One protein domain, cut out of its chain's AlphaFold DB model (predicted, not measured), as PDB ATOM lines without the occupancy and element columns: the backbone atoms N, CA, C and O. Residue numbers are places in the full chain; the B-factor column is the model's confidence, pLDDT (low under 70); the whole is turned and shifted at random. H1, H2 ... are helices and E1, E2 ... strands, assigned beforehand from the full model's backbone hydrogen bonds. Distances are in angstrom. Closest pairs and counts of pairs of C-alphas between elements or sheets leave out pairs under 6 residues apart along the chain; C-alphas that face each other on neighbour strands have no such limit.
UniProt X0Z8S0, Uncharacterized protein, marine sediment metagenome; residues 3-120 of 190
ATOM      1  N   PHE A   3     192.823 129.740 123.144       85.81
ATOM      2  CA  PHE A   3     192.885 129.406 121.728       85.81
ATOM      3  C   PHE A   3     191.568 129.801 121.071       85.81
ATOM      4  O   PHE A   3     190.506 129.674 121.675       85.81
ATOM      5  N   GLU A   4     191.632 130.283 119.837       91.44
ATOM      6  CA  GLU A   4     190.446 130.515 119.014       91.44
ATOM      7  C   GLU A   4     190.426 129.481 117.906       91.44
ATOM      8  O   GLU A   4     191.449 129.253 117.256       91.44
ATOM      9  N   ILE A   5     189.262 128.881 117.675       90.44
ATOM     10  CA  ILE A   5     189.060 128.010 116.528       90.44
ATOM     11  C   ILE A   5     188.344 128.819 115.449       90.44
ATOM     12  O   ILE A   5     187.226 129.311 115.639       90.44
ATOM     13  N   LYS A   6     189.044 129.005 114.330       93.38
ATOM     14  CA  LYS A   6     188.636 129.862 113.217       93.38
ATOM     15  C   LYS A   6     188.611 129.082 111.915       93.38
ATOM     16  O   LYS A   6     189.493 128.264 111.664       93.38
ATOM     17  N   LYS A   7     187.629 129.392 111.068       90.75
ATOM     18  CA  LYS A   7     187.634 128.990 109.658       90.75
ATOM     19  C   LYS A   7     188.382 130.054 108.862       90.75
ATOM     20  O   LYS A   7     188.216 131.247 109.117       90.75
ATOM     21  N   TYR A   8     189.184 129.615 107.904       92.25
ATOM     22  CA  TYR A   8     189.954 130.479 107.018       92.25
ATOM     23  C   TYR A   8     189.598 130.184 105.563       92.25
ATOM     24  O   TYR A   8     189.195 129.065 105.242       92.25
ATOM     25  N   ASP A   9     189.747 131.179 104.694       90.69
ATOM     26  CA  ASP A   9     189.704 130.969 103.248       90.69
ATOM     27  C   ASP A   9     191.034 130.404 102.709       90.69
ATOM     28  O   ASP A   9     191.991 130.161 103.451       90.69
ATOM     29  N   ALA A  10     191.102 130.198 101.391       92.50
ATOM     30  CA  ALA A  10     192.296 129.684 100.717       92.50
ATOM     31  C   ALA A  10     193.514 130.630 100.796       92.50
ATOM     32  O   ALA A  10     194.642 130.188 100.586       92.50
ATOM     33  N   GLU A  11     193.306 131.913 101.110       97.00
ATOM     34  CA  GLU A  11     194.357 132.916 101.313       97.00
ATOM     35  C   GLU A  11     194.718 133.087 102.800       97.00
ATOM     36  O   GLU A  11     195.469 133.997 103.157       97.00
ATOM     37  N   LEU A  12     194.207 132.209 103.673       94.19
ATOM     38  CA  LEU A  12     194.376 132.254 105.126       94.19
ATOM     39  C   LEU A  12     193.796 133.518 105.776       94.19
ATOM     40  O   LEU A  12     194.230 133.925 106.860       94.19
ATOM     41  N   LYS A  13     192.782 134.135 105.163       95.19
ATOM     42  CA  LYS A  13     192.013 135.200 105.812       95.19
ATOM     43  C   LYS A  13     190.942 134.575 106.704       95.19
ATOM     44  O   LYS A  13     190.258 133.644 106.276       95.19
ATOM     45  N   PRO A  14     190.792 135.046 107.954       93.75
ATOM     46  CA  PRO A  14     189.791 134.503 108.859       93.75
ATOM     47  C   PRO A  14     188.387 134.856 108.359       93.75
ATOM     48  O   PRO A  14     188.101 136.022 108.095       93.75
ATOM     49  N   LEU A  15     187.520 133.850 108.267       91.69
ATOM     50  CA  LEU A  15     186.116 134.010 107.888       91.69
ATOM     51  C   LEU A  15     185.250 134.239 109.130       91.69
ATOM     52  O   LEU A  15     184.574 135.257 109.242       91.69
ATOM     53  N   PHE A  16     185.323 133.325 110.098       91.12
ATOM     54  CA  PHE A  16     184.605 133.424 111.369       91.12
ATOM     55  C   PHE A  16     185.285 132.598 112.464       91.12
ATOM     56  O   PHE A  16     186.125 131.734 112.198       91.12
ATOM     57  N   THR A  17     184.914 132.883 113.715       91.94
ATOM     58  CA  THR A  17     185.355 132.155 114.914       91.94
ATOM     59  C   THR A  17     184.164 131.392 115.467       91.94
ATOM     60  O   THR A  17     183.138 132.009 115.738       91.94
ATOM     61  N   PHE A  18     184.289 130.079 115.636       86.38
ATOM     62  CA  PHE A  18     183.199 129.237 116.144       86.38
ATOM     63  C   PHE A  18     183.447 128.718 117.564       86.38
ATOM     64  O   PHE A  18     182.515 128.232 118.201       86.38
ATOM     65  N   ASP A  19     184.666 128.863 118.097       88.19
ATOM     66  CA  ASP A  19     184.943 128.557 119.501       88.19
ATOM     67  C   ASP A  19     186.123 129.359 120.066       88.19
ATOM     68  O   ASP A  19     187.033 129.778 119.342       88.19
ATOM     69  N   LYS A  20     186.109 129.539 121.387       89.75
ATOM     70  CA  LYS A  20     187.178 130.148 122.172       89.75
ATOM     71  C   LYS A  20     187.433 129.288 123.403       89.75
ATOM     72  O   LYS A  20     186.636 129.250 124.337       89.75
ATOM     73  N   ILE A  21     188.582 128.627 123.415       85.81
ATOM     74  CA  ILE A  21     188.950 127.654 124.434       85.81
ATOM     75  C   ILE A  21     189.905 128.316 125.409       85.81
ATOM     76  O   ILE A  21     191.047 128.626 125.068       85.81
ATOM     77  N   GLU A  22     189.448 128.529 126.638       81.38
ATOM     78  CA  GLU A  22     190.338 128.939 127.715       81.38
ATOM     79  C   GLU A  22     191.264 127.783 128.090       81.38
ATOM     80  O   GLU A  22     190.828 126.656 128.322       81.38
ATOM     81  N   PHE A  23     192.560 128.073 128.145       71.56
ATOM     82  CA  PHE A  23     193.577 127.121 128.553       71.56
ATOM     83  C   PHE A  23     194.446 127.745 129.643       71.56
ATOM     84  O   PHE A  23     194.965 128.869 129.514       71.56
ATOM     85  N   ALA A  24     194.581 127.011 130.746       65.62
ATOM     86  CA  ALA A  24     195.502 127.356 131.811       65.62
ATOM     87  C   ALA A  24     196.930 127.122 131.310       65.62
ATOM     88  O   ALA A  24     197.243 126.056 130.791       65.62
ATOM     89  N   VAL A  25     197.804 128.124 131.452       65.12
ATOM     90  CA  VAL A  25     199.228 127.929 131.154       65.12
ATOM     91  C   VAL A  25     199.738 126.852 132.113       65.12
ATOM     92  O   VAL A  25     199.562 127.039 133.320       65.12
ATOM     93  N   PRO A  26     200.344 125.754 131.626       61.81
ATOM     94  CA  PRO A  26     200.880 124.733 132.503       61.81
ATOM     95  C   PRO A  26     201.999 125.374 133.322       61.81
ATOM     96  O   PRO A  26     203.047 125.741 132.786       61.81
ATOM     97  N   LEU A  27     201.756 125.582 134.612       67.25
ATOM     98  CA  LEU A  27     202.788 126.005 135.546       67.25
ATOM     99  C   LEU A  27     203.589 124.764 135.966       67.25
ATOM    100  O   LEU A  27     203.058 123.652 135.954       67.25
ATOM    101  N   PRO A  28     204.861 124.906 136.368       61.84
ATOM    102  CA  PRO A  28     205.600 123.794 136.954       61.84
ATOM    103  C   PRO A  28     204.793 123.155 138.100       61.84
ATOM    104  O   PRO A  28     204.465 123.823 139.077       61.84
ATOM    105  N   GLY A  29     204.436 121.875 137.952       66.31
ATOM    106  CA  GLY A  29     203.609 121.128 138.908       66.31
ATOM    107  C   GLY A  29     202.110 121.032 138.581       66.31
ATOM    108  O   GLY A  29     201.402 120.310 139.280       66.31
ATOM    109  N   THR A  30     201.606 121.693 137.532       71.00
ATOM    110  CA  THR A  30     200.222 121.489 137.063       71.00
ATOM    111  C   THR A  30     200.139 120.303 136.113       71.00
ATOM    112  O   THR A  30     200.959 120.191 135.199       71.00
ATOM    113  N   LYS A  31     199.129 119.453 136.301       76.06
ATOM    114  CA  LYS A  31     198.825 118.354 135.385       76.06
ATOM    115  C   LYS A  31     197.878 118.816 134.283       76.06
ATOM    116  O   LYS A  31     197.074 119.721 134.488       76.06
ATOM    117  N   ILE A  32     198.003 118.203 133.114       78.19
ATOM    118  CA  ILE A  32     197.158 118.449 131.948       78.19
ATOM    119  C   ILE A  32     196.261 117.233 131.771       78.19
ATOM    120  O   ILE A  32     196.763 116.116 131.613       78.19
ATOM    121  N   ASN A  33     194.945 117.439 131.781       81.69
ATOM    122  CA  ASN A  33     194.019 116.378 131.421       81.69
ATOM    123  C   ASN A  33     194.205 116.036 129.938       81.69
ATOM    124  O   ASN A  33     193.891 116.832 129.054       81.69
ATOM    125  N   ILE A  34     194.733 114.838 129.678       78.69
ATOM    126  CA  ILE A  34     195.069 114.374 128.325       78.69
ATOM    127  C   ILE A  34     193.833 114.239 127.425       78.69
ATOM    128  O   ILE A  34     193.948 114.288 126.202       78.69
ATOM    129  N   MET A  35     192.651 114.101 128.027       79.44
ATOM    130  CA  MET A  35     191.388 113.917 127.322       79.44
ATOM    131  C   MET A  35     190.583 115.209 127.160       79.44
ATOM    132  O   MET A  35     189.685 115.224 126.332       79.44
ATOM    133  N   ASP A  36     190.884 116.294 127.882       74.38
ATOM    134  CA  ASP A  36     190.083 117.543 127.857       74.38
ATOM    135  C   ASP A  36     190.361 118.459 126.649       74.38
ATOM    136  O   ASP A  36     189.822 119.565 126.537       74.38
ATOM    137  N   LEU A  37     191.242 118.025 125.747       63.91
ATOM    138  CA  LEU A  37     191.832 118.870 124.707       63.91
ATOM    139  C   LEU A  37     191.389 118.514 123.287       63.91
ATOM    140  O   LEU A  37     191.934 119.063 122.329       63.91
ATOM    141  N   MET A  38     190.427 117.605 123.111       76.31
ATOM    142  CA  MET A  38     190.031 117.207 121.762       76.31
ATOM    143  C   MET A  38     188.974 118.159 121.201       76.31
ATOM    144  O   MET A  38     187.788 118.087 121.526       76.31
ATOM    145  N   SER A  39     189.429 119.029 120.303       87.50
ATOM    146  CA  SER A  39     188.589 119.734 119.338       87.50
ATOM    147  C   SER A  39     188.495 118.887 118.074       87.50
ATOM    148  O   SER A  39     189.463 118.761 117.323       87.50
ATOM    149  N   LEU A  40     187.332 118.284 117.857       91.81
ATOM    150  CA  LEU A  40     187.066 117.419 116.715       91.81
ATOM    151  C   LEU A  40     186.235 118.176 115.691       91.81
ATOM    152  O   LEU A  40     185.288 118.878 116.047       91.81
ATOM    153  N   TYR A  41     186.589 118.033 114.420       93.88
ATOM    154  CA  TYR A  41     185.848 118.659 113.339       93.88
ATOM    155  C   TYR A  41     185.823 117.795 112.083       93.88
ATOM    156  O   TYR A  41     186.752 117.025 111.840       93.88
ATOM    157  N   GLN A  42     184.769 117.949 111.287       94.69
ATOM    158  CA  GLN A  42     184.612 117.393 109.942       94.69
ATOM    159  C   GLN A  42     183.919 118.426 109.042       94.69
ATOM    160  O   GLN A  42     183.267 119.346 109.538       94.69
ATOM    161  N   PHE A  43     184.055 118.250 107.730       93.06
ATOM    162  CA  PHE A  43     183.360 119.048 106.722       93.06
ATOM    163  C   PHE A  43     182.507 118.133 105.856       93.06
ATOM    164  O   PHE A  43     182.948 117.030 105.520       93.06
ATOM    165  N   ASP A  44     181.320 118.592 105.483       92.62
ATOM    166  CA  ASP A  44     180.535 117.946 104.437       92.62
ATOM    167  C   ASP A  44     180.881 118.512 103.046       92.62
ATOM    168  O   ASP A  44     181.773 119.351 102.886       92.62
ATOM    169  N   GLY A  45     180.181 118.028 102.016       89.25
ATOM    170  CA  GLY A  45     180.376 118.477 100.635       89.25
ATOM    171  C   GLY A  45     179.923 119.914 100.358       89.25
ATOM    172  O   GLY A  45     180.325 120.479  99.342       89.25
ATOM    173  N   GLU A  46     179.120 120.514 101.241       92.00
ATOM    174  CA  GLU A  46     178.625 121.892 101.121       92.00
ATOM    175  C   GLU A  46     179.539 122.898 101.842       92.00
ATOM    176  O   GLU A  46     179.415 124.108 101.665       92.00
ATOM    177  N   GLY A  47     180.516 122.406 102.610       91.19
ATOM    178  CA  GLY A  47     181.445 123.233 103.373       91.19
ATOM    179  C   GLY A  47     180.914 123.643 104.747       91.19
ATOM    180  O   GLY A  47     181.509 124.534 105.377       91.19
ATOM    181  N   ASN A  48     179.845 122.988 105.213       94.12
ATOM    182  CA  ASN A  48     179.376 123.086 106.588       94.12
ATOM    183  C   ASN A  48     180.400 122.422 107.515       94.12
ATOM    184  O   ASN A  48     181.099 121.475 107.144       94.12
ATOM    185  N   VAL A  49     180.511 122.935 108.736       95.50
ATOM    186  CA  VAL A  49     181.475 122.485 109.738       95.50
ATOM    187  C   VAL A  49     180.740 121.763 110.851       95.50
ATOM    188  O   VAL A  49     179.965 122.368 111.587       95.50
ATOM    189  N   PHE A  50     181.040 120.482 111.017       96.31
ATOM    190  CA  PHE A  50     180.631 119.706 112.178       96.31
ATOM    191  C   PHE A  50     181.744 119.825 113.202       96.31
ATOM    192  O   PHE A  50     182.871 119.431 112.920       96.31
ATOM    193  N   TYR A  51     181.450 120.385 114.367       95.31
ATOM    194  CA  TYR A  51     182.421 120.691 115.405       95.31
ATOM    195  C   TYR A  51     181.950 120.171 116.756       95.31
ATOM    196  O   TYR A  51     180.837 120.451 117.199       95.31
ATOM    197  N   GLY A  52     182.821 119.437 117.435       92.50
ATOM    198  CA  GLY A  52     182.547 118.863 118.739       92.50
ATOM    199  C   GLY A  52     183.704 119.092 119.695       92.50
ATOM    200  O   GLY A  52     184.870 118.881 119.348       92.50
ATOM    201  N   ARG A  53     183.366 119.489 120.921       88.25
ATOM    202  CA  ARG A  53     184.256 119.313 122.066       88.25
ATOM    203  C   ARG A  53     183.839 118.041 122.767       88.25
ATOM    204  O   ARG A  53     182.669 117.868 123.089       88.25
ATOM    205  N   ASN A  54     184.799 117.188 123.068       79.62
ATOM    206  CA  ASN A  54     184.556 115.916 123.735       79.62
ATOM    207  C   ASN A  54     184.251 116.067 125.247       79.62
ATOM    208  O   ASN A  54     184.541 115.168 126.023       79.62
ATOM    209  N   GLN A  55     183.683 117.192 125.685       85.69
ATOM    210  CA  GLN A  55     183.284 117.418 127.082       85.69
ATOM    211  C   GLN A  55     181.864 116.915 127.345       85.69
ATOM    212  O   GLN A  55     181.597 116.308 128.374       85.69
ATOM    213  N   GLU A  56     180.977 117.126 126.375       90.19
ATOM    214  CA  GLU A  56     179.589 116.677 126.382       90.19
ATOM    215  C   GLU A  56     179.299 115.929 125.080       90.19
ATOM    216  O   GLU A  56     180.041 116.056 124.099       90.19
ATOM    217  N   TYR A  57     178.240 115.116 125.059       94.88
ATOM    218  CA  TYR A  57     177.803 114.484 123.817       94.88
ATOM    219  C   TYR A  57     177.075 115.532 122.973       94.88
ATOM    220  O   TYR A  57     175.848 115.573 122.902       94.88
ATOM    221  N   GLU A  58     177.854 116.420 122.368       95.81
ATOM    222  CA  GLU A  58     177.379 117.481 121.499       95.81
ATOM    223  C   GLU A  58     178.286 117.610 120.276       95.81
ATOM    224  O   GLU A  58     179.508 117.736 120.395       95.81
ATOM    225  N   ILE A  59     177.664 117.611 119.098       96.75
ATOM    226  CA  ILE A  59     178.291 117.993 117.834       96.75
ATOM    227  C   ILE A  59     177.457 119.136 117.259       96.75
ATOM    228  O   ILE A  59     176.272 118.972 116.963       96.75
ATOM    229  N   LYS A  60     178.064 120.313 117.145       96.19
ATOM    230  CA  LYS A  60     177.456 121.515 116.575       96.19
ATOM    231  C   LYS A  60     177.730 121.562 115.084       96.19
ATOM    232  O   LYS A  60     178.849 121.289 114.660       96.19
ATOM    233  N   VAL A  61     176.733 121.951 114.309       96.69
ATOM    234  CA  VAL A  61     176.856 122.172 112.872       96.69
ATOM    235  C   VAL A  61     176.787 123.666 112.614       96.69
ATOM    236  O   VAL A  61     175.891 124.353 113.114       96.69
ATOM    237  N   PHE A  62     177.757 124.160 111.859       95.81
ATOM    238  CA  PHE A  62     177.807 125.527 111.374       95.81
ATOM    239  C   PHE A  62     177.739 125.509 109.855       95.81
ATOM    240  O   PHE A  62     178.422 124.694 109.236       95.81
ATOM    241  N   ASP A  63     176.946 126.391 109.258       94.75
ATOM    242  CA  ASP A  63     176.918 126.527 107.804       94.75
ATOM    243  C   ASP A  63     178.235 127.104 107.248       94.75
ATOM    244  O   ASP A  63     179.187 127.417 107.982       94.75
ATOM    245  N   ALA A  64     178.323 127.214 105.923       91.88
ATOM    246  CA  ALA A  64     179.511 127.721 105.251       91.88
ATOM    247  C   ALA A  64     179.875 129.157 105.672       91.88
ATOM    248  O   ALA A  64     181.067 129.493 105.646       91.88
ATOM    249  N   GLU A  65     178.883 129.948 106.091       92.06
ATOM    250  CA  GLU A  65     178.958 131.329 106.574       92.06
ATOM    251  C   GLU A  65     179.262 131.444 108.079       92.06
ATOM    252  O   GLU A  65     179.644 132.520 108.548       92.06
ATOM    253  N   GLY A  66     179.147 130.348 108.830       92.25
ATOM    254  CA  GLY A  66     179.453 130.269 110.258       92.25
ATOM    255  C   GLY A  66     178.257 130.437 111.188       92.25
ATOM    256  O   GLY A  66     178.447 130.585 112.399       92.25
ATOM    257  N   ASN A  67     177.030 130.398 110.672       95.12
ATOM    258  CA  ASN A  67     175.835 130.366 111.502       95.12
ATOM    259  C   ASN A  67     175.647 128.962 112.071       95.12
ATOM    260  O   ASN A  67     175.738 127.965 111.364       95.12
ATOM    261  N   HIS A  68     175.346 128.875 113.362       95.81
ATOM    262  CA  HIS A  68     175.001 127.610 113.999       95.81
ATOM    263  C   HIS A  68     173.607 127.149 113.548       95.81
ATOM    264  O   HIS A  68     172.624 127.851 113.793       95.81
ATOM    265  N   THR A  69     173.517 125.973 112.924       96.75
ATOM    266  CA  THR A  69     172.283 125.457 112.307       96.75
ATOM    267  C   THR A  69     171.680 124.262 113.042       96.75
ATOM    268  O   THR A  69     170.460 124.101 113.040       96.75
ATOM    269  N   LEU A  70     172.501 123.440 113.702       96.31
ATOM    270  CA  LEU A  70     172.059 122.214 114.373       96.31
ATOM    271  C   LEU A  70     172.981 121.853 115.547       96.31
ATOM    272  O   LEU A  70     174.194 122.026 115.472       96.31
ATOM    273  N   SER A  71     172.418 121.286 116.617       97.06
ATOM    274  CA  SER A  71     173.184 120.600 117.666       97.06
ATOM    275  C   SER A  71     172.715 119.155 117.787       97.06
ATOM    276  O   SER A  71     171.581 118.900 118.189       97.06
ATOM    277  N   ILE A  72     173.604 118.217 117.483       97.81
ATOM    278  CA  ILE A  72     173.382 116.779 117.631       97.81
ATOM    279  C   ILE A  72     173.753 116.407 119.059       97.81
ATOM    280  O   ILE A  72     174.889 116.637 119.478       97.81
ATOM    281  N   ARG A  73     172.800 115.855 119.814       97.00
ATOM    282  CA  ARG A  73     172.995 115.450 121.212       97.00
ATOM    283  C   ARG A  73     172.378 114.083 121.468       97.00
ATOM    284  O   ARG A  73     171.397 113.714 120.825       97.00
ATOM    285  N   LYS A  74     172.941 113.349 122.424       95.56
ATOM    286  CA  LYS A  74     172.445 112.038 122.848       95.56
ATOM    287  C   LYS A  74     172.766 111.824 124.322       95.56
ATOM    288  O   LYS A  74     173.878 112.111 124.758       95.56
ATOM    289  N   ASP A  75     171.811 111.283 125.071       94.88
ATOM    290  CA  ASP A  75     172.091 110.806 126.424       94.88
ATOM    291  C   ASP A  75     173.065 109.627 126.351       94.88
ATOM    292  O   ASP A  75     172.904 108.706 125.544       94.88
ATOM    293  N   TYR A  76     174.092 109.649 127.193       92.75
ATOM    294  CA  TYR A  76     175.128 108.627 127.201       92.75
ATOM    295  C   TYR A  76     175.431 108.172 128.623       92.75
ATOM    296  O   TYR A  76     175.226 108.902 129.594       92.75
ATOM    297  N   ASN A  77     175.947 106.952 128.732       92.12
ATOM    298  CA  ASN A  77     176.429 106.415 129.993       92.12
ATOM    299  C   ASN A  77     177.946 106.631 130.067       92.12
ATOM    300  O   ASN A  77     178.674 106.054 129.257       92.12
ATOM    301  N   PRO A  78     178.460 107.432 131.018       92.38
ATOM    302  CA  PRO A  78     179.894 107.666 131.117       92.38
ATOM    303  C   PRO A  78     180.676 106.376 131.378       92.38
ATOM    304  O   PRO A  78     180.415 105.646 132.341       92.38
ATOM    305  N   VAL A  79     181.687 106.121 130.550       94.44
ATOM    306  CA  VAL A  79     182.554 104.944 130.674       94.44
ATOM    307  C   VAL A  79     183.701 105.267 131.626       94.44
ATOM    308  O   VAL A  79     184.366 106.289 131.485       94.44
ATOM    309  N   LYS A  80     183.955 104.414 132.622       95.00
ATOM    310  CA  LYS A  80     185.071 104.612 133.563       95.00
ATOM    311  C   LYS A  80     186.405 104.300 132.888       95.00
ATOM    312  O   LYS A  80     186.512 103.291 132.200       95.00
ATOM    313  N   ILE A  81     187.424 105.112 133.168       93.25
ATOM    314  CA  ILE A  81     188.800 104.822 132.744       93.25
ATOM    315  C   ILE A  81     189.420 103.840 133.739       93.25
ATOM    316  O   ILE A  81     189.513 104.137 134.937       93.25
ATOM    317  N   THR A  82     189.838 102.672 133.257       93.31
ATOM    318  CA  THR A  82     190.525 101.658 134.071       93.31
ATOM    319  C   THR A  82     192.023 101.955 134.187       93.31
ATOM    320  O   THR A  82     192.533 102.881 133.563       93.31
ATOM    321  N   GLN A  83     192.756 101.208 135.018       92.12
ATOM    322  CA  GLN A  83     194.216 101.359 135.060       92.12
ATOM    323  C   GLN A  83     194.872 100.838 133.773       92.12
ATOM    324  O   GLN A  83     195.740 101.514 133.238       92.12
ATOM    325  N   GLU A  84     194.390  99.709 133.241       91.38
ATOM    326  CA  GLU A  84     194.861  99.130 131.973       91.38
ATOM    327  C   GLU A  84     194.747 100.132 130.818       91.38
ATOM    328  O   GLU A  84     195.685 100.303 130.045       91.38
ATOM    329  N   ASP A  85     193.636 100.871 130.758       91.12
ATOM    330  CA  ASP A  85     193.440 101.931 129.768       91.12
ATOM    331  C   ASP A  85     194.508 103.030 129.858       91.12
ATOM    332  O   ASP A  85     195.014 103.506 128.841       91.12
ATOM    333  N   LYS A  86     194.850 103.457 131.081       90.62
ATOM    334  CA  LYS A  86     195.871 104.491 131.305       90.62
ATOM    335  C   LYS A  86     197.237 103.993 130.870       90.62
ATOM    336  O   LYS A  86     197.961 104.737 130.217       90.62
ATOM    337  N   ASP A  87     197.567 102.754 131.216       89.81
ATOM    338  CA  ASP A  87     198.844 102.139 130.873       89.81
ATOM    339  C   ASP A  87     198.979 102.024 129.341       89.81
ATOM    340  O   ASP A  87     199.962 102.503 128.776       89.81
ATOM    341  N   GLU A  88     197.937 101.547 128.643       88.06
ATOM    342  CA  GLU A  88     197.916 101.472 127.174       88.06
ATOM    343  C   GLU A  88     198.061 102.855 126.516       88.06
ATOM    344  O   GLU A  88     198.803 103.023 125.542       88.06
ATOM    345  N   MET A  89     197.368 103.871 127.036       87.44
ATOM    346  CA  MET A  89     197.482 105.237 126.521       87.44
ATOM    347  C   MET A  89     198.882 105.811 126.728       87.44
ATOM    348  O   MET A  89     199.424 106.435 125.816       87.44
ATOM    349  N   LEU A  90     199.481 105.594 127.900       86.38
ATOM    350  CA  LEU A  90     200.829 106.058 128.205       86.38
ATOM    351  C   LEU A  90     201.884 105.364 127.341       86.38
ATOM    352  O   LEU A  90     202.852 106.017 126.949       86.38
ATOM    353  N   ASP A  91     201.722 104.084 127.014       86.19
ATOM    354  CA  ASP A  91     202.656 103.339 126.159       86.19
ATOM    355  C   ASP A  91     202.689 103.850 124.716       86.19
ATOM    356  O   ASP A  91     203.740 103.837 124.073       86.19
ATOM    357  N   ARG A  92     201.570 104.393 124.225       80.94
ATOM    358  CA  ARG A  92     201.477 104.993 122.883       80.94
ATOM    359  C   ARG A  92     202.145 106.362 122.771       80.94
ATOM    360  O   ARG A  92     202.351 106.838 121.656       80.94
ATOM    361  N   ILE A  93     202.464 107.012 123.890       80.50
ATOM    362  CA  ILE A  93     203.066 108.346 123.892       80.50
ATOM    363  C   ILE A  93     204.591 108.208 123.765       80.50
ATOM    364  O   ILE A  93     205.239 107.710 124.695       80.50
ATOM    365  N   PRO A  94     205.194 108.666 122.651       73.31
ATOM    366  CA  PRO A  94     206.639 108.629 122.489       73.31
ATOM    367  C   PRO A  94     207.311 109.624 123.442       73.31
ATOM    368  O   PRO A  94     206.888 110.773 123.571       73.31
ATOM    369  N   ASN A  95     208.410 109.208 124.072       68.81
ATOM    370  CA  ASN A  95     209.273 110.120 124.822       68.81
ATOM    371  C   ASN A  95     210.083 110.965 123.830       68.81
ATOM    372  O   ASN A  95     211.168 110.579 123.405       68.81
ATOM    373  N   VAL A  96     209.521 112.105 123.431       68.06
ATOM    374  CA  VAL A  96     210.101 112.983 122.401       68.06
ATOM    375  C   VAL A  96     211.198 113.914 122.925       68.06
ATOM    376  O   VAL A  96     211.991 114.416 122.133       68.06
ATOM    377  N   THR A  97     211.284 114.122 124.245       67.12
ATOM    378  CA  THR A  97     212.209 115.090 124.855       67.12
ATOM    379  C   THR A  97     213.149 114.408 125.857       67.12
ATOM    380  O   THR A  97     212.687 113.933 126.897       67.12
ATOM    381  N   PRO A  98     214.473 114.376 125.603       66.75
ATOM    382  CA  PRO A  98     215.448 113.833 126.547       66.75
ATOM    383  C   PRO A  98     215.405 114.565 127.896       66.75
ATOM    384  O   PRO A  98     215.460 115.790 127.946       66.75
ATOM    385  N   GLY A  99     215.316 113.811 128.994       68.12
ATOM    386  CA  GLY A  99     215.293 114.356 130.358       68.12
ATOM    387  C   GLY A  99     213.941 114.903 130.834       68.12
ATOM    388  O   GLY A  99     213.845 115.301 131.991       68.12
ATOM    389  N   VAL A 100     212.894 114.887 129.997       70.81
ATOM    390  CA  VAL A 100     211.530 115.278 130.389       70.81
ATOM    391  C   VAL A 100     210.595 114.083 130.240       70.81
ATOM    392  O   VAL A 100     210.296 113.647 129.128       70.81
ATOM    393  N   ASN A 101     210.094 113.569 131.363       74.12
ATOM    394  CA  ASN A 101     209.044 112.559 131.348       74.12
ATOM    395  C   ASN A 101     207.678 113.234 131.175       74.12
ATOM    396  O   ASN A 101     206.977 113.511 132.146       74.12
ATOM    397  N   ILE A 102     207.291 113.502 129.925       75.50
ATOM    398  CA  ILE A 102     205.998 114.136 129.614       75.50
ATOM    399  C   ILE A 102     204.804 113.339 130.161       75.50
ATOM    400  O   ILE A 102     203.756 113.920 130.427       75.50
ATOM    401  N   LYS A 103     204.965 112.028 130.401       78.25
ATOM    402  CA  LYS A 103     203.917 111.166 130.966       78.25
ATOM    403  C   LYS A 103     203.519 111.583 132.385       78.25
ATOM    404  O   LYS A 103     202.355 111.459 132.747       78.25
ATOM    405  N   GLU A 104     204.453 112.128 133.167       79.06
ATOM    406  CA  GLU A 104     204.192 112.620 134.531       79.06
ATOM    407  C   GLU A 104     203.390 113.929 134.554       79.06
ATOM    408  O   GLU A 104     202.808 114.285 135.581       79.06
ATOM    409  N   MET A 105     203.325 114.628 133.416       78.12
ATOM    410  CA  MET A 105     202.546 115.855 133.262       78.12
ATOM    411  C   MET A 105     201.067 115.581 132.976       78.12
ATOM    412  O   MET A 105     200.265 116.510 133.050       78.12
ATOM    413  N   PHE A 106     200.685 114.341 132.661       82.88
ATOM    414  CA  PHE A 106     199.299 114.007 132.354       82.88
ATOM    415  C   PHE A 106     198.503 113.625 133.601       82.88
ATOM    416  O   PHE A 106     198.968 112.918 134.500       82.88
ATOM    417  N   GLU A 107     197.253 114.068 133.629       87.25
ATOM    418  CA  GLU A 107     196.216 113.487 134.466       87.25
ATOM    419  C   GLU A 107     195.158 112.819 133.596       87.25
ATOM    420  O   GLU A 107     194.856 113.254 132.484       87.25
ATOM    421  N   PHE A 108     194.607 111.730 134.120       88.19
ATOM    422  CA  PHE A 108     193.502 111.025 133.494       88.19
ATOM    423  C   PHE A 108     192.220 111.356 134.251       88.19
ATOM    424  O   PHE A 108     192.211 111.252 135.487       88.19
ATOM    425  N   PRO A 109     191.132 111.700 133.546       88.94
ATOM    426  CA  PRO A 109     189.846 111.890 134.187       88.94
ATOM    427  C   PRO A 109     189.335 110.555 134.747       88.94
ATOM    428  O   PRO A 109     189.840 109.473 134.444       88.94
ATOM    429  N   LYS A 110     188.314 110.614 135.608       90.25
ATOM    430  CA  LYS A 110     187.692 109.394 136.160       90.25
ATOM    431  C   LYS A 110     186.905 108.616 135.103       90.25
ATOM    432  O   LYS A 110     186.720 107.406 135.234       90.25
ATOM    433  N   GLN A 111     186.402 109.327 134.103       92.62
ATOM    434  CA  GLN A 111     185.542 108.821 133.046       92.62
ATOM    435  C   GLN A 111     186.085 109.294 131.707       92.62
ATOM    436  O   GLN A 111     186.696 110.359 131.625       92.62
ATOM    437  N   TYR A 112     185.876 108.484 130.682       92.62
ATOM    438  CA  TYR A 112     186.145 108.872 129.316       92.62
ATOM    439  C   TYR A 112     185.250 110.042 128.901       92.62
ATOM    440  O   TYR A 112     184.125 110.154 129.398       92.62
ATOM    441  N   PRO A 113     185.724 110.881 127.964       92.50
ATOM    442  CA  PRO A 113     184.846 111.804 127.271       92.50
ATOM    443  C   PRO A 113     183.738 111.033 126.524       92.50
ATOM    444  O   PRO A 113     183.853 109.821 126.342       92.50
ATOM    445  N   PRO A 114     182.667 111.686 126.054       92.75
ATOM    446  CA  PRO A 114     181.492 110.979 125.528       92.75
ATOM    447  C   PRO A 114     181.768 110.196 124.240       92.75
ATOM    448  O   PRO A 114     181.161 109.154 123.990       92.75
ATOM    449  N   TYR A 115     182.723 110.664 123.434       94.31
ATOM    450  CA  TYR A 115     183.134 110.018 122.192       94.31
ATOM    451  C   TYR A 115     184.633 110.189 121.917       94.31
ATOM    452  O   TYR A 115     185.304 111.053 122.487       94.31
ATOM    453  N   GLN A 116     185.167 109.319 121.059       92.88
ATOM    454  CA  GLN A 116     186.560 109.312 120.600       92.88
ATOM    455  C   GLN A 116     186.760 110.226 119.393       92.88
ATOM    456  O   GLN A 116     187.698 111.015 119.351       92.88
ATOM    457  N   PHE A 117     185.893 110.078 118.391       93.62
ATOM    458  CA  PHE A 117     185.859 110.877 117.172       93.62
ATOM    459  C   PHE A 117     184.498 110.712 116.489       93.62
ATOM    460  O   PHE A 117     183.718 109.823 116.843       93.62
ATOM    461  N   PHE A 118     184.244 111.532 115.475       96.12
ATOM    462  CA  PHE A 118     183.138 111.332 114.549       96.12
ATOM    463  C   PHE A 118     183.591 111.520 113.099       96.12
ATOM    464  O   PHE A 118     184.606 112.164 112.831       96.12
ATOM    465  N   SER A 119     182.850 110.929 112.171       96.44
ATOM    466  CA  SER A 119     183.098 110.991 110.732       96.44
ATOM    467  C   SER A 119     181.777 111.131 109.978       96.44
ATOM    468  O   SER A 119     180.736 110.701 110.475       96.44
ATOM    469  N   LEU A 120     181.829 111.736 108.793       96.50
ATOM    470  CA  LEU A 120     180.677 111.961 107.926       96.50
ATOM    471  C   LEU A 120     180.808 111.093 106.677       96.50
ATOM    472  O   LEU A 120     181.879 111.075 106.065       96.50
TER     473      LEU A 120
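AT A GLANCE: This is residues 3 to 120 of the 190 residues of an uncharacterized protein of marine sediment metagenome (UniProt X0Z8S0). A twisted sheet, E3 to E6, and the hairpin E1 and E2 make a strand end; H1 and H2 make a small helical end, joined to it by residues 74 to 82, from E6 to H1, and 106 to 116, from H2 to E7, while residues 23 to 38, from E2 to E3, loop out toward the helical end and back, with residues 32 to 33 paired to 106 to 107. E1 and E2 lie to one side of E3 and E4, E7 to the other, and residues 96 to 101 stick out at the helical end. The 118 printed residues run E1 E2 E3 E4 E5 E6 H1 H2 E7, mixed in class, with 53 residues in named elements. The whole is loose, with a radius of gyration of the C-alphas of 17.1 A and spans of 45 by 36 by 23 A.

IN THESE COORDINATES: E1, residues 3 to 8, begins at C-alpha 3 (192.885, 129.406, 121.728). E2, residues 14 to 22, is 19.7 A long and bends by 65 degrees at residue 18. E3 is residues 39 to 43, E4 49 to 53, E5 58 to 62 and E6 68 to 73. H1, residues 83 to 91, is 12.4 A long; H2 is residues 102 to 105. E7, residues 117 to 120, ends at (180.677, 111.961, 107.926).

HOW THE PARTS SIT: E1 and E2 are an antiparallel hairpin, with N 3 and O 21 2.8 A apart. E3 E4 E5 E6 form a meander, each strand the antiparallel neighbour of the one before: N 40 to O 52 is 2.9 A, N 51 to O 60 2.8 A, N 61 to O 70 2.8 A. E2 and E4 are near each other, with 5 pairs of C-alphas within 10 A. E7 pairs with no named strand; its closest C-alpha to E3 is Ser 119, 6.6 A from that of Gln 42. H1 and H2 are close but not clearly touching, the C-alphas of Leu 90 and Lys 103 being 6.6 A apart, and neither is on the four-stranded sheet. Residues 32 to 33 pair, parallel, with 106 to 107. In H1 every O i to N i+4 pair is within hydrogen-bond range; H2 is too short for one.

THE WHOLE: The C-alphas of Thr 69 and Gly 99, the two farthest apart, are 47.9 A from each other. The printed part has no cut. The links E2 to E3 and H2 to E7 are long. The model's pLDDT is under 70 at residues 24 to 29, 37 and 95 to 99.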